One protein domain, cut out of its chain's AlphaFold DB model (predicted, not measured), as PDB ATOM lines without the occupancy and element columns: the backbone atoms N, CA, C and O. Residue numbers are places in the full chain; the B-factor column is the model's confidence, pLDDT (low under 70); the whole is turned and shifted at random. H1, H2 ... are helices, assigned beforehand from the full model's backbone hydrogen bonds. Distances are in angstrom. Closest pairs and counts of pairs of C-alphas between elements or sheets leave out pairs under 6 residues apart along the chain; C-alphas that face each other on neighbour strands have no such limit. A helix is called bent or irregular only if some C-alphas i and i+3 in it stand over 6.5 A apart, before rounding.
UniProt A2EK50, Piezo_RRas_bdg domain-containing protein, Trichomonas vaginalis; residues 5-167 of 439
ATOM      1  N   PHE A   5     312.805 257.921 200.342       31.77
ATOM      2  CA  PHE A   5     312.746 257.958 198.873       31.77
ATOM      3  C   PHE A   5     314.067 258.397 198.219       31.77
ATOM      4  O   PHE A   5     314.376 257.984 197.103       31.77
ATOM      5  N   VAL A   6     314.893 259.181 198.922       36.19
ATOM      6  CA  VAL A   6     316.152 259.724 198.373       36.19
ATOM      7  C   VAL A   6     317.213 258.632 198.183       36.19
ATOM      8  O   VAL A   6     318.026 258.711 197.262       36.19
ATOM      9  N   ILE A   7     317.183 257.577 199.000       43.56
ATOM     10  CA  ILE A   7     318.129 256.457 198.894       43.56
ATOM     11  C   ILE A   7     317.692 255.488 197.784       43.56
ATOM     12  O   ILE A   7     318.521 255.108 196.961       43.56
ATOM     13  N   SER A   8     316.395 255.172 197.677       45.72
ATOM     14  CA  SER A   8     315.848 254.339 196.589       45.72
ATOM     15  C   SER A   8     316.071 254.962 195.202       45.72
ATOM     16  O   SER A   8     316.511 254.275 194.281       45.72
ATOM     17  N   HIS A   9     315.875 256.278 195.065       50.50
ATOM     18  CA  HIS A   9     316.080 256.993 193.804       50.50
ATOM     19  C   HIS A   9     317.541 256.927 193.318       50.50
ATOM     20  O   HIS A   9     317.785 256.707 192.134       50.50
ATOM     21  N   LYS A  10     318.532 257.039 194.218       58.28
ATOM     22  CA  LYS A  10     319.958 256.950 193.846       58.28
ATOM     23  C   LYS A  10     320.367 255.550 193.367       58.28
ATOM     24  O   LYS A  10     321.183 255.452 192.455       58.28
ATOM     25  N   PHE A  11     319.785 254.481 193.918       66.19
ATOM     26  CA  PHE A  11     320.053 253.108 193.463       66.19
ATOM     27  C   PHE A  11     319.468 252.809 192.076       66.19
ATOM     28  O   PHE A  11     320.084 252.075 191.306       66.19
ATOM     29  N   ILE A  12     318.326 253.411 191.729       70.69
ATOM     30  CA  ILE A  12     317.717 253.280 190.398       70.69
ATOM     31  C   ILE A  12     318.611 253.916 189.324       70.69
ATOM     32  O   ILE A  12     318.877 253.287 188.302       70.69
ATOM     33  N   HIS A  13     319.147 255.117 189.571       74.94
ATOM     34  CA  HIS A  13     320.088 255.764 188.639       74.94
ATOM     35  C   HIS A  13     321.356 254.939 188.423       74.94
ATOM     36  O   HIS A  13     321.823 254.795 187.298       74.94
ATOM     37  N   LEU A  14     321.884 254.340 189.491       71.69
ATOM     38  CA  LEU A  14     323.077 253.497 189.429       71.69
ATOM     39  C   LEU A  14     322.819 252.161 188.710       71.69
ATOM     40  O   LEU A  14     323.701 251.646 188.024       71.69
ATOM     41  N   TYR A  15     321.597 251.628 188.804       77.81
ATOM     42  CA  TYR A  15     321.149 250.480 188.015       77.81
ATOM     43  C   TYR A  15     321.076 250.802 186.518       77.81
ATOM     44  O   TYR A  15     321.662 250.077 185.717       77.81
ATOM     45  N   PHE A  16     320.436 251.914 186.138       82.19
ATOM     46  CA  PHE A  16     320.387 252.344 184.736       82.19
ATOM     47  C   PHE A  16     321.776 252.647 184.173       82.19
ATOM     48  O   PHE A  16     322.083 252.220 183.062       82.19
ATOM     49  N   ALA A  17     322.640 253.311 184.945       82.31
ATOM     50  CA  ALA A  17     324.017 253.571 184.537       82.31
ATOM     51  C   ALA A  17     324.786 252.267 184.260       82.31
ATOM     52  O   ALA A  17     325.477 252.171 183.249       82.31
ATOM     53  N   ASN A  18     324.619 251.239 185.101       81.00
ATOM     54  CA  ASN A  18     325.249 249.934 184.885       81.00
ATOM     55  C   ASN A  18     324.705 249.194 183.656       81.00
ATOM     56  O   ASN A  18     325.490 248.571 182.945       81.00
ATOM     57  N   ILE A  19     323.405 249.299 183.360       85.25
ATOM     58  CA  ILE A  19     322.830 248.726 182.132       85.25
ATOM     59  C   ILE A  19     323.382 249.426 180.891       85.25
ATOM     60  O   ILE A  19     323.775 248.754 179.941       85.25
ATOM     61  N   ILE A  20     323.431 250.762 180.896       88.00
ATOM     62  CA  ILE A  20     323.986 251.545 179.782       88.00
ATOM     63  C   ILE A  20     325.452 251.167 179.567       88.00
ATOM     64  O   ILE A  20     325.873 250.944 178.435       88.00
ATOM     65  N   TRP A  21     326.215 251.031 180.652       86.31
ATOM     66  CA  TRP A  21     327.615 250.630 180.589       86.31
ATOM     67  C   TRP A  21     327.797 249.207 180.050       86.31
ATOM     68  O   TRP A  21     328.669 248.967 179.219       86.31
ATOM     69  N   LEU A  22     326.949 248.264 180.472       86.81
ATOM     70  CA  LEU A  22     326.954 246.895 179.958       86.81
ATOM     71  C   LEU A  22     326.623 246.867 178.457       86.81
ATOM     72  O   LEU A  22     327.312 246.201 177.688       86.81
ATOM     73  N   ALA A  23     325.601 247.613 178.029       88.75
ATOM     74  CA  ALA A  23     325.223 247.727 176.621       88.75
ATOM     75  C   ALA A  23     326.350 248.339 175.776       88.75
ATOM     76  O   ALA A  23     326.636 247.853 174.684       88.75
ATOM     77  N   TYR A  24     327.032 249.358 176.305       90.06
ATOM     78  CA  TYR A  24     328.204 249.969 175.682       90.06
ATOM     79  C   TYR A  24     329.375 248.984 175.539       90.06
ATOM     80  O   TYR A  24     329.967 248.881 174.468       90.06
ATOM     81  N   GLU A  25     329.685 248.206 176.579       87.06
ATOM     82  CA  GLU A  25     330.751 247.198 176.525       87.06
ATOM     83  C   GLU A  25     330.443 246.070 175.538       87.06
ATOM     84  O   GLU A  25     331.342 245.630 174.819       87.06
ATOM     85  N   PHE A  26     329.183 245.631 175.452       87.75
ATOM     86  CA  PHE A  26     328.752 244.691 174.418       87.75
ATOM     87  C   PHE A  26     328.881 245.297 173.021       87.75
ATOM     88  O   PHE A  26     329.409 244.635 172.129       87.75
ATOM     89  N   ALA A  27     328.471 246.553 172.836       87.56
ATOM     90  CA  ALA A  27     328.600 247.238 171.556       87.56
ATOM     91  C   ALA A  27     330.069 247.338 171.111       87.56
ATOM     92  O   ALA A  27     330.385 246.984 169.983       87.56
ATOM     93  N   ILE A  28     330.995 247.722 171.991       86.56
ATOM     94  CA  ILE A  28     332.430 247.753 171.657       86.56
ATOM     95  C   ILE A  28     332.961 246.354 171.353       86.56
ATOM     96  O   ILE A  28     333.672 246.153 170.372       86.56
ATOM     97  N   SER A  29     332.605 245.375 172.180       84.69
ATOM     98  CA  SER A  29     333.113 244.011 172.043       84.69
ATOM     99  C   SER A  29     332.683 243.352 170.730       84.69
ATOM    100  O   SER A  29     333.481 242.635 170.133       84.69
ATOM    101  N   PHE A  30     331.452 243.604 170.274       82.31
ATOM    102  CA  PHE A  30     330.913 243.030 169.038       82.31
ATOM    103  C   PHE A  30     331.160 243.892 167.796       82.31
ATOM    104  O   PHE A  30     331.418 243.339 166.738       82.31
ATOM    105  N   PHE A  31     331.103 245.225 167.885       82.19
ATOM    106  CA  PHE A  31     331.260 246.088 166.705       82.19
ATOM    107  C   PHE A  31     332.692 246.569 166.483       82.19
ATOM    108  O   PHE A  31     333.090 246.742 165.340       82.19
ATOM    109  N   TYR A  32     333.468 246.809 167.542       78.88
ATOM    110  CA  TYR A  32     334.826 247.342 167.400       78.88
ATOM    111  C   TYR A  32     335.865 246.219 167.360       78.88
ATOM    112  O   TYR A  32     336.684 246.170 166.452       78.88
ATOM    113  N   CYS A  33     335.802 245.268 168.296       73.56
ATOM    114  CA  CYS A  33     336.800 244.195 168.380       73.56
ATOM    115  C   CYS A  33     336.626 243.085 167.325       73.56
ATOM    116  O   CYS A  33     337.571 242.337 167.088       73.56
ATOM    117  N   GLN A  34     335.444 242.946 166.712       69.25
ATOM    118  CA  GLN A  34     335.170 241.893 165.722       69.25
ATOM    119  C   GLN A  34     335.453 242.326 164.276       69.25
ATOM    120  O   GLN A  34     335.604 241.466 163.412       69.25
ATOM    121  N   ASN A  35     335.563 243.629 164.000       61.62
ATOM    122  CA  ASN A  35     335.824 244.116 162.640       61.62
ATOM    123  C   ASN A  35     337.171 243.633 162.078       61.62
ATOM    124  O   ASN A  35     337.291 243.480 160.865       61.62
ATOM    125  N   ASP A  36     338.141 243.330 162.944       61.38
ATOM    126  CA  ASP A  36     339.484 242.913 162.534       61.38
ATOM    127  C   ASP A  36     339.713 241.390 162.598       61.38
ATOM    128  O   ASP A  36     340.721 240.899 162.089       61.38
ATOM    129  N   ILE A  37     338.816 240.610 163.224       62.56
ATOM    130  CA  ILE A  37     339.037 239.175 163.478       62.56
ATOM    131  C   ILE A  37     337.740 238.379 163.284       62.56
ATOM    132  O   ILE A  37     336.758 238.581 163.993       62.56
ATOM    133  N   SER A  38     337.763 237.388 162.383       68.25
ATOM    134  CA  SER A  38     336.615 236.516 162.069       68.25
ATOM    135  C   SER A  38     336.096 235.681 163.254       68.25
ATOM    136  O   SER A  38     335.016 235.099 163.169       68.25
ATOM    137  N   TYR A  39     336.848 235.614 164.357       75.62
ATOM    138  CA  TYR A  39     336.510 234.865 165.565       75.62
ATOM    139  C   TYR A  39     336.826 235.677 166.821       75.62
ATOM    140  O   TYR A  39     337.840 236.366 166.910       75.62
ATOM    141  N   MET A  40     335.968 235.552 167.828       74.88
ATOM    142  CA  MET A  40     336.103 236.264 169.094       74.88
ATOM    143  C   MET A  40     337.192 235.604 169.965       74.88
ATOM    144  O   MET A  40     337.116 234.397 170.213       74.88
ATOM    145  N   PRO A  41     338.207 236.344 170.451       83.19
ATOM    146  CA  PRO A  41     339.278 235.752 171.247       83.19
ATOM    147  C   PRO A  41     338.745 235.224 172.587       83.19
ATOM    148  O   PRO A  41     337.944 235.874 173.260       83.19
ATOM    149  N   GLY A  42     339.223 234.049 173.013       85.12
ATOM    150  CA  GLY A  42     338.737 233.380 174.229       85.12
ATOM    151  C   GLY A  42     338.895 234.206 175.514       85.12
ATOM    152  O   GLY A  42     338.056 234.124 176.410       85.12
ATOM    153  N   SER A  43     339.916 235.065 175.590       88.44
ATOM    154  CA  SER A  43     340.113 236.008 176.700       88.44
ATOM    155  C   SER A  43     338.995 237.051 176.797       88.44
ATOM    156  O   SER A  43     338.579 237.407 177.899       88.44
ATOM    157  N   LEU A  44     338.471 237.508 175.658       85.69
ATOM    158  CA  LEU A  44     337.390 238.485 175.592       85.69
ATOM    159  C   LEU A  44     336.049 237.839 175.956       85.69
ATOM    160  O   LEU A  44     335.270 238.425 176.706       85.69
ATOM    161  N   ILE A  45     335.820 236.595 175.526       87.38
ATOM    162  CA  ILE A  45     334.658 235.802 175.961       87.38
ATOM    163  C   ILE A  45     334.675 235.633 177.486       87.38
ATOM    164  O   ILE A  45     333.672 235.891 178.154       87.38
ATOM    165  N   PHE A  46     335.824 235.261 178.059       90.06
ATOM    166  CA  PHE A  46     335.977 235.146 179.508       90.06
ATOM    167  C   PHE A  46     335.717 236.480 180.227       90.06
ATOM    168  O   PHE A  46     334.985 236.509 181.219       90.06
ATOM    169  N   TYR A  47     336.253 237.590 179.707       88.94
ATOM    170  CA  TYR A  47     335.998 238.931 180.238       88.94
ATOM    171  C   TYR A  47     334.500 239.270 180.262       88.94
ATOM    172  O   TYR A  47     333.986 239.677 181.306       88.94
ATOM    173  N   LEU A  48     333.782 239.039 179.157       88.44
ATOM    174  CA  LEU A  48     332.341 239.293 179.075       88.44
ATOM    175  C   LEU A  48     331.543 238.451 180.074       88.44
ATOM    176  O   LEU A  48     330.621 238.966 180.704       88.44
ATOM    177  N   ILE A  49     331.915 237.184 180.277       89.38
ATOM    178  CA  ILE A  49     331.270 236.318 181.274       89.38
ATOM    179  C   ILE A  49     331.469 236.875 182.688       89.38
ATOM    180  O   ILE A  49     330.499 237.026 183.433       89.38
ATOM    181  N   VAL A  50     332.706 237.221 183.063       88.94
ATOM    182  CA  VAL A  50     333.005 237.803 184.385       88.94
ATOM    183  C   VAL A  50     332.229 239.103 184.590       88.94
ATOM    184  O   VAL A  50     331.683 239.350 185.669       88.94
ATOM    185  N   ARG A  51     332.130 239.922 183.542       85.88
ATOM    186  CA  ARG A  51     331.403 241.188 183.572       85.88
ATOM    187  C   ARG A  51     329.898 240.998 183.737       85.88
ATOM    188  O   ARG A  51     329.284 241.678 184.557       85.88
ATOM    189  N   LEU A  52     329.320 240.027 183.035       87.94
ATOM    190  CA  LEU A  52     327.912 239.658 183.140       87.94
ATOM    191  C   LEU A  52     327.582 239.136 184.546       87.94
ATOM    192  O   LEU A  52     326.623 239.604 185.156       87.94
ATOM    193  N   ILE A  53     328.426 238.269 185.120       87.38
ATOM    194  CA  ILE A  53     328.296 237.819 186.519       87.38
ATOM    195  C   ILE A  53     328.353 239.014 187.481       87.38
ATOM    196  O   ILE A  53     327.516 239.123 188.377       87.38
ATOM    197  N   SER A  54     329.293 239.943 187.281       84.62
ATOM    198  CA  SER A  54     329.396 241.158 188.098       84.62
ATOM    199  C   SER A  54     328.122 242.008 188.029       84.62
ATOM    200  O   SER A  54     327.627 242.452 189.068       84.62
ATOM    201  N   HIS A  55     327.538 242.168 186.838       83.81
ATOM    202  CA  HIS A  55     326.279 242.886 186.651       83.81
ATOM    203  C   HIS A  55     325.092 242.170 187.314       83.81
ATOM    204  O   HIS A  55     324.233 242.823 187.913       83.81
ATOM    205  N   PHE A  56     325.047 240.834 187.267       81.69
ATOM    206  CA  PHE A  56     324.052 240.042 187.994       81.69
ATOM    207  C   PHE A  56     324.168 240.238 189.506       81.69
ATOM    208  O   PHE A  56     323.162 240.527 190.154       81.69
ATOM    209  N   CYS A  57     325.379 240.161 190.067       80.94
ATOM    210  CA  CYS A  57     325.613 240.445 191.485       80.94
ATOM    211  C   CYS A  57     325.172 241.868 191.851       80.94
ATOM    212  O   CYS A  57     324.518 242.066 192.874       80.94
ATOM    213  N   TYR A  58     325.483 242.853 191.006       77.75
ATOM    214  CA  TYR A  58     325.086 244.239 191.226       77.75
ATOM    215  C   TYR A  58     323.562 244.419 191.193       77.75
ATOM    216  O   TYR A  58     322.980 244.996 192.108       77.75
ATOM    217  N   SER A  59     322.900 243.864 190.178       77.44
ATOM    218  CA  SER A  59     321.440 243.911 190.024       77.44
ATOM    219  C   SER A  59     320.728 243.218 191.184       77.44
ATOM    220  O   SER A  59     319.727 243.721 191.692       77.44
ATOM    221  N   PHE A  60     321.272 242.089 191.650       79.19
ATOM    222  CA  PHE A  60     320.794 241.400 192.843       79.19
ATOM    223  C   PHE A  60     320.937 242.281 194.089       79.19
ATOM    224  O   PHE A  60     319.986 242.412 194.856       79.19
ATOM    225  N   HIS A  61     322.079 242.950 194.266       72.19
ATOM    226  CA  HIS A  61     322.290 243.880 195.375       72.19
ATOM    227  C   HIS A  61     321.386 245.113 195.321       72.19
ATOM    228  O   HIS A  61     320.938 245.555 196.369       72.19
ATOM    229  N   VAL A  62     321.073 245.655 194.145       72.31
ATOM    230  CA  VAL A  62     320.115 246.768 194.031       72.31
ATOM    231  C   VAL A  62     318.692 246.309 194.356       72.31
ATOM    232  O   VAL A  62     317.954 247.023 195.027       72.31
ATOM    233  N   ARG A  63     318.303 245.112 193.899       68.50
ATOM    234  CA  ARG A  63     316.929 244.604 194.029       68.50
ATOM    235  C   ARG A  63     316.612 244.033 195.411       68.50
ATOM    236  O   ARG A  63     315.500 244.206 195.897       68.50
ATOM    237  N   TYR A  64     317.572 243.341 196.023       68.00
ATOM    238  CA  TYR A  64     317.412 242.643 197.304       68.00
ATOM    239  C   TYR A  64     318.274 243.225 198.423       68.00
ATOM    240  O   TYR A  64     318.217 242.742 199.557       68.00
ATOM    241  N   GLY A  65     319.093 244.239 198.129       58.34
ATOM    242  CA  GLY A  65     319.902 244.924 199.124       58.34
ATOM    243  C   GLY A  65     319.012 245.493 200.212       58.34
ATOM    244  O   GLY A  65     318.248 246.429 199.992       58.34
ATOM    245  N   LYS A  66     319.109 244.910 201.405       50.59
ATOM    246  CA  LYS A  66     318.456 245.439 202.594       50.59
ATOM    247  C   LYS A  66     318.954 246.865 202.831       50.59
ATOM    248  O   LYS A  66     320.142 247.075 203.058       50.59
ATOM    249  N   THR A  67     318.037 247.829 202.853       47.34
ATOM    250  CA  THR A  67     318.237 249.188 203.385       47.34
ATOM    251  C   THR A  67     318.327 249.155 204.910       47.34
ATOM    252  O   THR A  67     317.607 249.871 205.601       47.34
ATOM    253  N   VAL A  68     319.150 248.271 205.461       42.12
ATOM    254  CA  VAL A  68     319.495 248.350 206.872       42.12
ATOM    255  C   VAL A  68     320.839 249.050 206.899       42.12
ATOM    256  O   VAL A  68     321.847 248.519 206.434       42.12
ATOM    257  N   LEU A  69     320.818 250.294 207.374       41.16
ATOM    258  CA  LEU A  69     321.988 251.077 207.770       41.16
ATOM    259  C   LEU A  69     322.574 250.422 209.026       41.16
ATOM    260  O   LEU A  69     322.593 250.980 210.117       41.16
ATOM    261  N   ASP A  70     322.985 249.175 208.870       35.16
ATOM    262  CA  ASP A  70     323.632 248.413 209.901       35.16
ATOM    263  C   ASP A  70     325.064 248.933 209.941       35.16
ATOM    264  O   ASP A  70     325.946 248.501 209.196       35.16
ATOM    265  N   PHE A  71     325.312 249.859 210.865       41.03
ATOM    266  CA  PHE A  71     326.613 249.960 211.518       41.03
ATOM    267  C   PHE A  71     326.856 248.664 212.309       41.03
ATOM    268  O   PHE A  71     327.058 248.685 213.521       41.03
ATOM    269  N   VAL A  72     326.815 247.510 211.637       44.62
ATOM    270  CA  VAL A  72     327.286 246.254 212.191       44.62
ATOM    271  C   VAL A  72     328.788 246.408 212.218       44.62
ATOM    272  O   VAL A  72     329.493 246.288 211.211       44.62
ATOM    273  N   TYR A  73     329.270 246.767 213.403       52.59
ATOM    274  CA  TYR A  73     330.663 246.573 213.733       52.59
ATOM    275  C   TYR A  73     330.987 245.120 213.372       52.59
ATOM    276  O   TYR A  73     330.251 244.226 213.797       52.59
ATOM    277  N   PRO A  74     332.002 244.871 212.524       59.12
ATOM    278  CA  PRO A  74     332.282 243.524 212.073       59.12
ATOM    279  C   PRO A  74     332.520 242.664 213.304       59.12
ATOM    280  O   PRO A  74     333.299 243.036 214.187       59.12
ATOM    281  N   ASP A  75     331.805 241.550 213.384       63.50
ATOM    282  CA  ASP A  75     331.796 240.718 214.572       63.50
ATOM    283  C   ASP A  75     333.158 240.017 214.672       63.50
ATOM    284  O   ASP A  75     333.407 238.961 214.079       63.50
ATOM    285  N   PHE A  76     334.106 240.667 215.359       62.53
ATOM    286  CA  PHE A  76     335.525 240.303 215.327       62.53
ATOM    287  C   PHE A  76     335.789 238.887 215.824       62.53
ATOM    288  O   PHE A  76     336.860 238.365 215.552       62.53
ATOM    289  N   LYS A  77     334.846 238.264 216.541       65.00
ATOM    290  CA  LYS A  77     334.945 236.871 216.989       65.00
ATOM    291  C   LYS A  77     334.637 235.867 215.877       65.00
ATOM    292  O   LYS A  77     335.279 234.820 215.835       65.00
ATOM    293  N   ARG A  78     333.682 236.173 214.992       68.12
ATOM    294  CA  ARG A  78     333.196 235.256 213.950       68.12
ATOM    295  C   ARG A  78     333.996 235.387 212.652       68.12
ATOM    296  O   ARG A  78     334.379 234.375 212.072       68.12
ATOM    297  N   ASP A  79     334.368 236.613 212.280       74.06
ATOM    298  CA  ASP A  79     334.942 236.914 210.958       74.06
ATOM    299  C   ASP A  79     336.439 237.271 210.985       74.06
ATOM    300  O   ASP A  79     336.968 237.911 210.071       74.06
ATOM    301  N   VAL A  80     337.165 236.819 212.015       73.38
ATOM    302  CA  VAL A  80     338.602 237.093 212.230       73.38
ATOM    303  C   VAL A  80     339.429 236.895 210.951       73.38
ATOM    304  O   VAL A  80     340.262 237.731 210.590       73.38
ATOM    305  N   HIS A  81     339.219 235.769 210.264       76.75
ATOM    306  CA  HIS A  81     340.002 235.380 209.092       76.75
ATOM    307  C   HIS A  81     339.676 236.227 207.860       76.75
ATOM    308  O   HIS A  81     340.597 236.639 207.152       76.75
ATOM    309  N   ALA A  82     338.394 236.522 207.635       76.38
ATOM    310  CA  ALA A  82     337.941 237.328 206.509       76.38
ATOM    311  C   ALA A  82     338.420 238.781 206.647       76.38
ATOM    312  O   ALA A  82     339.006 239.328 205.710       76.38
ATOM    313  N   ILE A  83     338.271 239.374 207.836       76.12
ATOM    314  CA  ILE A  83     338.717 240.746 208.118       76.12
ATOM    315  C   ILE A  83     340.241 240.842 208.000       76.12
ATOM    316  O   ILE A  83     340.763 241.753 207.357       76.12
ATOM    317  N   PHE A  84     340.976 239.870 208.553       79.88
ATOM    318  CA  PHE A  84     342.434 239.851 208.448       79.88
ATOM    319  C   PHE A  84     342.909 239.735 206.999       79.88
ATOM    320  O   PHE A  84     343.816 240.464 206.602       79.88
ATOM    321  N   SER A  85     342.300 238.841 206.215       78.69
ATOM    322  CA  SER A  85     342.648 238.644 204.806       78.69
ATOM    323  C   SER A  85     342.362 239.900 203.980       78.69
ATOM    324  O   SER A  85     343.234 240.374 203.250       78.69
ATOM    325  N   LYS A  86     341.187 240.513 204.166       81.38
ATOM    326  CA  LYS A  86     340.791 241.752 203.485       81.38
ATOM    327  C   LYS A  86     341.733 242.909 203.814       81.38
ATOM    328  O   LYS A  86     342.241 243.561 202.906       81.38
ATOM    329  N   ASN A  87     342.022 243.129 205.095       82.50
ATOM    330  CA  ASN A  87     342.892 244.222 205.530       82.50
ATOM    331  C   ASN A  87     344.354 244.002 205.123       82.50
ATOM    332  O   ASN A  87     345.045 244.962 204.794       82.50
ATOM    333  N   MET A  88     344.827 242.753 205.096       80.69
ATOM    334  CA  MET A  88     346.149 242.436 204.548       80.69
ATOM    335  C   MET A  88     346.215 242.636 203.036       80.69
ATOM    336  O   MET A  88     347.223 243.131 202.545       80.69
ATOM    337  N   SER A  89     345.156 242.288 202.307       81.06
ATOM    338  CA  SER A  89     345.096 242.474 200.854       81.06
ATOM    339  C   SER A  89     345.110 243.957 200.490       81.06
ATOM    340  O   SER A  89     345.902 244.362 199.648       81.06
ATOM    341  N   LEU A  90     344.338 244.785 201.204       81.94
ATOM    342  CA  LEU A  90     344.343 246.244 201.027       81.94
ATOM    343  C   LEU A  90     345.725 246.870 201.248       81.94
ATOM    344  O   LEU A  90     346.037 247.858 200.604       81.94
ATOM    345  N   LYS A  91     346.554 246.304 202.136       79.81
ATOM    346  CA  LYS A  91     347.922 246.793 202.380       79.81
ATOM    347  C   LYS A  91     348.956 246.290 201.375       79.81
ATOM    348  O   LYS A  91     350.011 246.897 201.254       79.81
ATOM    349  N   ARG A  92     348.718 245.137 200.746       81.25
ATOM    350  CA  ARG A  92     349.696 244.480 199.863       81.25
ATOM    351  C   ARG A  92     349.528 244.867 198.406       81.25
ATOM    352  O   ARG A  92     350.516 244.879 197.683       81.25
ATOM    353  N   ILE A  93     348.293 245.104 197.971       83.50
ATOM    354  CA  ILE A  93     348.031 245.454 196.581       83.50
ATOM    355  C   ILE A  93     348.287 246.955 196.424       83.50
ATOM    356  O   ILE A  93     347.671 247.736 197.153       83.50
ATOM    357  N   PRO A  94     349.182 247.365 195.508       82.50
ATOM    358  CA  PRO A  94     349.493 248.773 195.320       82.50
ATOM    359  C   PRO A  94     348.239 249.549 194.907       82.50
ATOM    360  O   PRO A  94     347.403 249.035 194.164       82.50
ATOM    361  N   LEU A  95     348.123 250.791 195.383       84.06
ATOM    362  CA  LEU A  95     347.105 251.783 195.007       84.06
ATOM    363  C   LEU A  95     345.654 251.468 195.409       84.06
ATOM    364  O   LEU A  95     344.822 252.373 195.432       84.06
ATOM    365  N   ILE A  96     345.304 250.221 195.747       86.75
ATOM    366  CA  ILE A  96     343.917 249.873 196.094       86.75
ATOM    367  C   ILE A  96     343.466 250.592 197.366       86.75
ATOM    368  O   ILE A  96     342.312 251.021 197.453       86.75
ATOM    369  N   PHE A  97     344.339 250.720 198.366       86.19
ATOM    370  CA  PHE A  97     343.995 251.407 199.606       86.19
ATOM    371  C   PHE A  97     343.747 252.901 199.378       86.19
ATOM    372  O   PHE A  97     342.769 253.447 199.893       86.19
ATOM    373  N   GLU A  98     344.598 253.535 198.583       87.25
ATOM    374  CA  GLU A  98     344.562 254.951 198.241       87.25
ATOM    375  C   GLU A  98     343.301 255.265 197.434       87.25
ATOM    376  O   GLU A  98     342.528 256.144 197.816       87.25
ATOM    377  N   ILE A  99     343.031 254.468 196.393       85.88
ATOM    378  CA  ILE A  99     341.840 254.585 195.545       85.88
ATOM    379  C   ILE A  99     340.569 254.372 196.370       85.88
ATOM    380  O   ILE A  99     339.630 255.164 196.294       85.88
ATOM    381  N   LYS A 100     340.528 253.330 197.208       82.19
ATOM    382  CA  LYS A 100     339.374 253.073 198.076       82.19
ATOM    383  C   LYS A 100     339.149 254.217 199.063       82.19
ATOM    384  O   LYS A 100     338.005 254.607 199.276       82.19
ATOM    385  N   SER A 101     340.214 254.736 199.673       82.62
ATOM    386  CA  SER A 101     340.130 255.859 200.613       82.62
ATOM    387  C   SER A 101     339.669 257.133 199.912       82.62
ATOM    388  O   SER A 101     338.839 257.847 200.460       82.62
ATOM    389  N   LEU A 102     340.126 257.375 198.680       84.12
ATOM    390  CA  LEU A 102     339.684 258.495 197.851       84.12
ATOM    391  C   LEU A 102     338.194 258.398 197.524       84.12
ATOM    392  O   LEU A 102     337.448 259.332 197.798       84.12
ATOM    393  N   PHE A 103     337.733 257.253 197.010       81.69
ATOM    394  CA  PHE A 103     336.310 257.046 196.731       81.69
ATOM    395  C   PHE A 103     335.456 257.145 197.990       81.69
ATOM    396  O   PHE A 103     334.365 257.707 197.947       81.69
ATOM    397  N   HIS A 104     335.949 256.638 199.120       78.88
ATOM    398  CA  HIS A 104     335.230 256.733 200.382       78.88
ATOM    399  C   HIS A 104     335.106 258.183 200.858       78.88
ATOM    400  O   HIS A 104     334.010 258.593 201.236       78.88
ATOM    401  N   TRP A 105     336.188 258.958 200.766       83.62
ATOM    402  CA  TRP A 105     336.209 260.382 201.089       83.62
ATOM    403  C   TRP A 105     335.266 261.187 200.185       83.62
ATOM    404  O   TRP A 105     334.464 261.958 200.691       83.62
ATOM    405  N   MET A 106     335.275 260.940 198.871       78.62
ATOM    406  CA  MET A 106     334.369 261.609 197.921       78.62
ATOM    407  C   MET A 106     332.896 261.215 198.108       78.62
ATOM    408  O   MET A 106     332.003 261.963 197.727       78.62
ATOM    409  N   SER A 107     332.627 260.024 198.650       75.19
ATOM    410  CA  SER A 107     331.261 259.517 198.838       75.19
ATOM    411  C   SER A 107     330.542 260.089 200.064       75.19
ATOM    412  O   SER A 107     329.337 259.878 200.206       75.19
ATOM    413  N   GLN A 108     331.268 260.753 200.967       75.75
ATOM    414  CA  GLN A 108     330.758 261.213 202.254       75.75
ATOM    415  C   GLN A 108     331.042 262.700 202.438       75.75
ATOM    416  O   GLN A 108     332.153 263.162 202.189       75.75
ATOM    417  N   ASP A 109     330.067 263.427 202.972       79.56
ATOM    418  CA  ASP A 109     330.283 264.804 203.405       79.56
ATOM    419  C   ASP A 109     331.177 264.778 204.653       79.56
ATOM    420  O   ASP A 109     330.731 264.478 205.763       79.56
ATOM    421  N   THR A 110     332.477 265.015 204.463       78.62
ATOM    422  CA  THR A 110     333.468 265.026 205.543       78.62
ATOM    423  C   THR A 110     334.074 266.416 205.702       78.62
ATOM    424  O   THR A 110     334.418 267.081 204.732       78.62
ATOM    425  N   TYR A 111     334.248 266.852 206.951       86.31
ATOM    426  CA  TYR A 111     334.905 268.124 207.290       86.31
ATOM    427  C   TYR A 111     336.438 268.013 207.349       86.31
ATOM    428  O   TYR A 111     337.123 268.944 207.765       86.31
ATOM    429  N   VAL A 112     336.982 266.851 206.986       88.62
ATOM    430  CA  VAL A 112     338.394 266.501 207.156       88.62
ATOM    431  C   VAL A 112     339.081 266.532 205.794       88.62
ATOM    432  O   VAL A 112     338.549 266.018 204.807       88.62
ATOM    433  N   LYS A 113     340.281 267.121 205.738       91.31
ATOM    434  CA  LYS A 113     341.104 267.122 204.523       91.31
ATOM    435  C   LYS A 113     341.470 265.688 204.136       91.31
ATOM    436  O   LYS A 113     341.679 264.836 204.998       91.31
ATOM    437  N   TYR A 114     341.615 265.429 202.838       88.25
ATOM    438  CA  TYR A 114     341.909 264.083 202.336       88.25
ATOM    439  C   TYR A 114     343.178 263.460 202.950       88.25
ATOM    440  O   TYR A 114     343.165 262.281 203.292       88.25
ATOM    441  N   ASN A 115     344.245 264.240 203.163       89.25
ATOM    442  CA  ASN A 115     345.488 263.738 203.767       89.25
ATOM    443  C   ASN A 115     345.265 263.189 205.185       89.25
ATOM    444  O   ASN A 115     345.723 262.091 205.504       89.25
ATOM    445  N   ASP A 116     344.508 263.917 206.007       89.12
ATOM    446  CA  ASP A 116     344.186 263.504 207.376       89.12
ATOM    447  C   ASP A 116     343.247 262.290 207.365       89.12
ATOM    448  O   ASP A 116     343.409 261.353 208.148       89.12
ATOM    449  N   PHE A 117     342.303 262.255 206.418       86.62
ATOM    450  CA  PHE A 117     341.416 261.113 206.205       86.62
ATOM    451  C   PHE A 117     342.186 259.844 205.806       86.62
ATOM    452  O   PHE A 117     341.924 258.760 206.334       86.62
ATOM    453  N   LEU A 118     343.169 259.973 204.913       87.50
ATOM    454  CA  LEU A 118     344.039 258.881 204.484       87.50
ATOM    455  C   LEU A 118     344.912 258.381 205.643       87.50
ATOM    456  O   LEU A 118     344.997 257.170 205.864       87.50
ATOM    457  N   GLY A 119     345.486 259.297 206.431       86.00
ATOM    458  CA  GLY A 119     346.232 258.967 207.648       86.00
ATOM    459  C   GLY A 119     345.380 258.202 208.665       86.00
ATOM    460  O   GLY A 119     345.785 257.142 209.154       86.00
ATOM    461  N   LEU A 120     344.155 258.670 208.920       84.50
ATOM    462  CA  LEU A 120     343.205 258.015 209.821       84.50
ATOM    463  C   LEU A 120     342.791 256.625 209.310       84.50
ATOM    464  O   LEU A 120     342.711 255.668 210.086       84.50
ATOM    465  N   GLY A 121     342.588 256.481 207.997       83.50
ATOM    466  CA  GLY A 121     342.321 255.197 207.349       83.50
ATOM    467  C   GLY A 121     343.472 254.201 207.517       83.50
ATOM    468  O   GLY A 121     343.242 253.027 207.831       83.50
ATOM    469  N   TYR A 122     344.715 254.667 207.376       84.75
ATOM    470  CA  TYR A 122     345.905 253.836 207.548       84.75
ATOM    471  C   TYR A 122     346.066 253.373 209.003       84.75
ATOM    472  O   TYR A 122     346.269 252.181 209.266       84.75
ATOM    473  N   LEU A 123     345.887 254.294 209.959       83.00
ATOM    474  CA  LEU A 123     345.895 253.993 211.392       83.00
ATOM    475  C   LEU A 123     344.811 252.975 211.757       83.00
ATOM    476  O   LEU A 123     345.104 251.975 212.416       83.00
ATOM    477  N   ARG A 124     343.581 253.165 211.266       82.56
ATOM    478  CA  ARG A 124     342.469 252.228 211.473       82.56
ATOM    479  C   ARG A 124     342.814 250.819 210.986       82.56
ATOM    480  O   ARG A 124     342.677 249.862 211.749       82.56
ATOM    481  N   LEU A 125     343.324 250.677 209.760       82.25
ATOM    482  CA  LEU A 125     343.758 249.377 209.230       82.25
ATOM    483  C   LEU A 125     344.910 248.767 210.046       82.25
ATOM    484  O   LEU A 125     345.006 247.546 210.189       82.25
ATOM    485  N   GLY A 126     345.823 249.589 210.567       81.56
ATOM    486  CA  GLY A 126     346.853 249.178 211.526       81.56
ATOM    487  C   GLY A 126     346.260 248.569 212.799       81.56
ATOM    488  O   GLY A 126     346.609 247.447 213.180       81.56
ATOM    489  N   LEU A 127     345.323 249.280 213.420       79.81
ATOM    490  CA  LEU A 127     344.670 248.878 214.664       79.81
ATOM    491  C   LEU A 127     343.824 247.609 214.501       79.81
ATOM    492  O   LEU A 127     343.929 246.698 215.320       79.81
ATOM    493  N   GLU A 128     343.055 247.482 213.420       80.06
ATOM    494  CA  GLU A 128     342.256 246.279 213.150       80.06
ATOM    495  C   GLU A 128     343.149 245.034 212.975       80.06
ATOM    496  O   GLU A 128     342.897 243.983 213.569       80.06
ATOM    497  N   CYS A 129     344.258 245.148 212.232       79.75
ATOM    498  CA  CYS A 129     345.210 244.043 212.083       79.75
ATOM    499  C   CYS A 129     345.874 243.640 213.410       79.75
ATOM    500  O   CYS A 129     346.087 242.448 213.651       79.75
ATOM    501  N   THR A 130     346.239 244.606 214.258       77.50
ATOM    502  CA  THR A 130     346.883 244.320 215.554       77.50
ATOM    503  C   THR A 130     345.909 243.686 216.545       77.50
ATOM    504  O   THR A 130     346.276 242.715 217.210       77.50
ATOM    505  N   LEU A 131     344.657 244.153 216.592       77.25
ATOM    506  CA  LEU A 131     343.578 243.551 217.382       77.25
ATOM    507  C   LEU A 131     343.374 242.072 217.024       77.25
ATOM    508  O   LEU A 131     343.418 241.211 217.904       77.25
ATOM    509  N   ILE A 132     343.262 241.763 215.731       77.12
ATOM    510  CA  ILE A 132     343.088 240.386 215.249       77.12
ATOM    511  C   ILE A 132     344.304 239.510 215.585       77.12
ATOM    512  O   ILE A 132     344.161 238.358 216.001       77.12
ATOM    513  N   ARG A 133     345.527 240.041 215.447       74.50
ATOM    514  CA  ARG A 133     346.747 239.304 215.816       74.50
ATOM    515  C   ARG A 133     346.794 238.965 217.305       74.50
ATOM    516  O   ARG A 133     347.239 237.864 217.620       74.50
ATOM    517  N   LYS A 134     346.339 239.862 218.194       72.06
ATOM    518  CA  LYS A 134     346.236 239.583 219.639       72.06
ATOM    519  C   LYS A 134     345.223 238.465 219.906       72.06
ATOM    520  O   LYS A 134     345.570 237.518 220.601       72.06
ATOM    521  N   TYR A 135     344.055 238.499 219.261       70.81
ATOM    522  CA  TYR A 135     343.051 237.428 219.369       70.81
ATOM    523  C   TYR A 135     343.588 236.057 218.908       70.81
ATOM    524  O   TYR A 135     343.315 235.029 219.516       70.81
ATOM    525  N   LYS A 136     344.434 236.034 217.867       65.94
ATOM    526  CA  LYS A 136     345.028 234.809 217.296       65.94
ATOM    527  C   LYS A 136     346.307 234.323 218.007       65.94
ATOM    528  O   LYS A 136     346.819 233.256 217.662       65.94
ATOM    529  N   ARG A 137     346.881 235.085 218.955       60.59
ATOM    530  CA  ARG A 137     348.236 234.841 219.508       60.59
ATOM    531  C   ARG A 137     348.345 233.558 220.351       60.59
ATOM    532  O   ARG A 137     349.463 233.121 220.601       60.59
ATOM    533  N   ASN A 138     347.233 232.893 220.664       53.56
ATOM    534  CA  ASN A 138     347.206 231.710 221.530       53.56
ATOM    535  C   ASN A 138     347.554 230.361 220.853       53.56
ATOM    536  O   ASN A 138     347.529 229.344 221.530       53.56
ATOM    537  N   LEU A 139     347.895 230.298 219.552       52.66
ATOM    538  CA  LEU A 139     348.015 229.009 218.824       52.66
ATOM    539  C   LEU A 139     349.136 228.950 217.755       52.66
ATOM    540  O   LEU A 139     348.898 228.568 216.602       52.66
ATOM    541  N   LYS A 140     350.381 229.333 218.074       55.69
ATOM    542  CA  LYS A 140     351.509 229.180 217.124       55.69
ATOM    543  C   LYS A 140     352.523 228.130 217.580       55.69
ATOM    544  O   LYS A 140     353.397 228.432 218.384       55.69
ATOM    545  N   THR A 141     352.433 226.938 216.988       62.47
ATOM    546  CA  THR A 141     353.411 225.846 217.108       62.47
ATOM    547  C   THR A 141     354.732 226.187 216.408       62.47
ATOM    548  O   THR A 141     354.757 226.933 215.422       62.47
ATOM    549  N   LEU A 142     355.840 225.648 216.925       66.56
ATOM    550  CA  LEU A 142     357.210 225.887 216.448       66.56
ATOM    551  C   LEU A 142     357.382 225.506 214.962       66.56
ATOM    552  O   LEU A 142     357.985 226.249 214.188       66.56
ATOM    553  N   GLU A 143     356.730 224.422 214.535       73.50
ATOM    554  CA  GLU A 143     356.737 223.906 213.158       73.50
ATOM    555  C   GLU A 143     356.267 224.925 212.113       73.50
ATOM    556  O   GLU A 143     356.810 225.001 211.009       73.50
ATOM    557  N   LYS A 144     355.278 225.764 212.453       74.88
ATOM    558  CA  LYS A 144     354.780 226.798 211.533       74.88
ATOM    559  C   LYS A 144     355.834 227.868 211.261       74.88
ATOM    560  O   LYS A 144     355.840 228.434 210.173       74.88
ATOM    561  N   ARG A 145     356.724 228.152 212.219       77.62
ATOM    562  CA  ARG A 145     357.804 229.138 212.040       77.62
ATOM    563  C   ARG A 145     358.873 228.605 211.093       77.62
ATOM    564  O   ARG A 145     359.304 229.339 210.211       77.62
ATOM    565  N   PHE A 146     359.217 227.325 211.222       81.88
ATOM    566  CA  PHE A 146     360.197 226.673 210.357       81.88
ATOM    567  C   PHE A 146     359.738 226.637 208.892       81.88
ATOM    568  O   PHE A 146     360.481 227.038 208.002       81.88
ATOM    569  N   ARG A 147     358.465 226.286 208.640       83.62
ATOM    570  CA  ARG A 147     357.885 226.312 207.281       83.62
ATOM    571  C   ARG A 147     357.908 227.706 206.650       83.62
ATOM    572  O   ARG A 147     358.202 227.833 205.469       83.62
ATOM    573  N   ILE A 148     357.614 228.750 207.430       84.94
ATOM    574  CA  ILE A 148     357.667 230.140 206.945       84.94
ATOM    575  C   ILE A 148     359.112 230.547 206.626       84.94
ATOM    576  O   ILE A 148     359.334 231.211 205.619       84.94
ATOM    577  N   GLY A 149     360.082 230.127 207.445       86.44
ATOM    578  CA  GLY A 149     361.504 230.386 207.208       86.44
ATOM    579  C   GLY A 149     362.011 229.748 205.915       86.44
ATOM    580  O   GLY A 149     362.602 230.439 205.091       86.44
ATOM    581  N   ILE A 150     361.703 228.465 205.692       90.06
ATOM    582  CA  ILE A 150     362.060 227.766 204.446       90.06
ATOM    583  C   ILE A 150     361.408 228.439 203.237       90.06
ATOM    584  O   ILE A 150     362.077 228.668 202.236       90.06
ATOM    585  N   LEU A 151     360.124 228.795 203.330       90.94
ATOM    586  CA  LEU A 151     359.414 229.457 202.236       90.94
ATOM    587  C   LEU A 151     360.023 230.828 201.898       90.94
ATOM    588  O   LEU A 151     360.123 231.185 200.727       90.94
ATOM    589  N   LEU A 152     360.458 231.586 202.908       87.56
ATOM    590  CA  LEU A 152     361.130 232.871 202.709       87.56
ATOM    591  C   LEU A 152     362.496 232.684 202.038       87.56
ATOM    592  O   LEU A 152     362.804 233.395 201.083       87.56
ATOM    593  N   LEU A 153     363.283 231.704 202.489       88.69
ATOM    594  CA  LEU A 153     364.595 231.402 201.914       88.69
ATOM    595  C   LEU A 153     364.474 230.911 200.463       88.69
ATOM    596  O   LEU A 153     365.208 231.377 199.595       88.69
ATOM    597  N   ALA A 154     363.489 230.057 200.178       91.06
ATOM    598  CA  ALA A 154     363.159 229.637 198.820       91.06
ATOM    599  C   ALA A 154     362.731 230.825 197.940       91.06
ATOM    600  O   ALA A 154     363.158 230.917 196.794       91.06
ATOM    601  N   GLY A 155     361.946 231.766 198.476       88.19
ATOM    602  CA  GLY A 155     361.565 232.987 197.763       88.19
ATOM    603  C   GLY A 155     362.766 233.855 197.372       88.19
ATOM    604  O   GLY A 155     362.830 234.328 196.240       88.19
ATOM    605  N   ILE A 156     363.744 234.012 198.272       87.62
ATOM    606  CA  ILE A 156     364.999 234.727 197.981       87.62
ATOM    607  C   ILE A 156     365.810 233.985 196.913       87.62
ATOM    608  O   ILE A 156     366.292 234.611 195.973       87.62
ATOM    609  N   ALA A 157     365.923 232.658 197.019       88.56
ATOM    610  CA  ALA A 157     366.636 231.851 196.033       88.56
ATOM    611  C   ALA A 157     366.004 231.982 194.639       88.56
ATOM    612  O   ALA A 157     366.707 232.278 193.677       88.56
ATOM    613  N   ILE A 158     364.679 231.852 194.526       88.31
ATOM    614  CA  ILE A 158     363.968 232.038 193.253       88.31
ATOM    615  C   ILE A 158     364.236 233.435 192.692       88.31
ATOM    616  O   ILE A 158     364.518 233.564 191.509       88.31
ATOM    617  N   LEU A 159     364.206 234.478 193.519       84.94
ATOM    618  CA  LEU A 159     364.432 235.843 193.050       84.94
ATOM    619  C   LEU A 159     365.854 236.078 192.524       84.94
ATOM    620  O   LEU A 159     366.028 236.831 191.571       84.94
ATOM    621  N   ILE A 160     366.862 235.430 193.112       86.56
ATOM    622  CA  ILE A 160     368.254 235.530 192.654       86.56
ATOM    623  C   ILE A 160     368.472 234.680 191.395       86.56
ATOM    624  O   ILE A 160     369.062 235.164 190.429       86.56
ATOM    625  N   PHE A 161     367.994 233.434 191.391       84.31
ATOM    626  CA  PHE A 161     368.307 232.457 190.345       84.31
ATOM    627  C   PHE A 161     367.387 232.537 189.122       84.31
ATOM    628  O   PHE A 161     367.852 232.302 188.012       84.31
ATOM    629  N   LEU A 162     366.107 232.888 189.275       83.19
ATOM    630  CA  LEU A 162     365.152 232.921 188.159       83.19
ATOM    631  C   LEU A 162     365.550 233.925 187.065       83.19
ATOM    632  O   LEU A 162     365.540 233.542 185.897       83.19
ATOM    633  N   PRO A 163     365.958 235.170 187.372       78.81
ATOM    634  CA  PRO A 163     366.440 236.076 186.334       78.81
ATOM    635  C   PRO A 163     367.747 235.586 185.702       78.81
ATOM    636  O   PRO A 163     367.967 235.800 184.516       78.81
ATOM    637  N   LEU A 164     368.582 234.875 186.466       77.69
ATOM    638  CA  LEU A 164     369.825 234.282 185.976       77.69
ATOM    639  C   LEU A 164     369.542 233.197 184.919       77.69
ATOM    640  O   LEU A 164     370.232 233.137 183.908       77.69
ATOM    641  N   PHE A 165     368.454 232.430 185.079       73.81
ATOM    642  CA  PHE A 165     367.956 231.502 184.054       73.81
ATOM    643  C   PHE A 165     367.535 232.189 182.748       73.81
ATOM    644  O   PHE A 165     367.702 231.605 181.682       73.81
ATOM    645  N   PHE A 166     367.012 233.415 182.816       68.69
ATOM    646  CA  PHE A 166     366.677 234.204 181.626       68.69
ATOM    647  C   PHE A 166     367.893 234.908 181.004       68.69
ATOM    648  O   PHE A 166     367.809 235.340 179.858       68.69
ATOM    649  N   MET A 167     368.998 235.034 181.748       65.88
ATOM    650  CA  MET A 167     370.251 235.642 181.286       65.88
ATOM    651  C   MET A 167     371.209 234.691 180.616       65.88
ATOM    652  O   MET A 167     372.036 235.149 179.827       65.88
TER     653      MET A 167
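Overview. This is residues 5 to 167 of the 439 residues of the protein "Piezo_RRas_bdg domain-containing protein" of Trichomonas vaginalis (UniProt A2EK50). A long helical hairpin, H1 with H2, stands to one side of a small cluster in which H5 packs across H3 and H4, and a lone long helix, H6, sticks out beyond the cluster. The three parts are joined by the chain but make a loose whole. You have 163 residues with six named helices, H1 to H6 in chain order, and no named strand: the class is all helix. The whole is only just loose, close to extended, with a radius of gyration of the C-alphas of 22.7 A and spans of 57 by 53 by 32 A.

Along the chain. Find C-alpha 5 at (312.746, 257.958, 198.873); from there H1, the longest helix, runs 39.9 A to residue 32. H2 is residues 42 to 64, 32.8 A. H3 is residues 80 to 92, H4 residues 96 to 106, and H5 residues 114 to 136, 33.0 A. H6, residues 142 to 167, runs 38.8 A to C-alpha 167 at (370.251, 235.642, 181.286); it has a kink of 26 degrees near residue 158 and is only just irregular, with C-alphas 160 and 163 6.6 A apart.

Arrangement. Look first at the hairpin: H1 and H2 touch, closest at the C-alphas of Phe 11 and Val 62, 6.4 A, at a shallow tilt of 14 degrees, opposite ways. Both are apart from H3, H4, H5 and H6. H5 touches H3 with residues 125 to 132 alone, closest at the C-alphas of Phe 84 and Cys 129, 6.2 A, at a steep tilt of 42 degrees. H5 touches H4 with residues 114 to 121 alone, closest at the C-alphas of Ser 101 and Leu 118, 6.3 A, at a steep tilt of 55 degrees. H3 and H4 only just touch, only at the corner, with 3 pairs of C-alphas within 8 A; Leu 90 and Phe 97 have the closest, 5.4 A. H6 touches no helix. O i to N i+4 pairs are within hydrogen-bond range throughout H2, H3, H4 and H5, in 23 of 24 in H1 and 20 of 22 in H6.

Size, cuts and confidence. The C-alphas farthest apart are those of Phe 5 and Met 167, 64.1 A. The printed part has no cut, and the link from H2 to H3, residues 65 to 79, is long. Look for pLDDT under 70 at residues 5 to 11, 34 to 38, 63 to 78, 136 to 142 and 166 to 167.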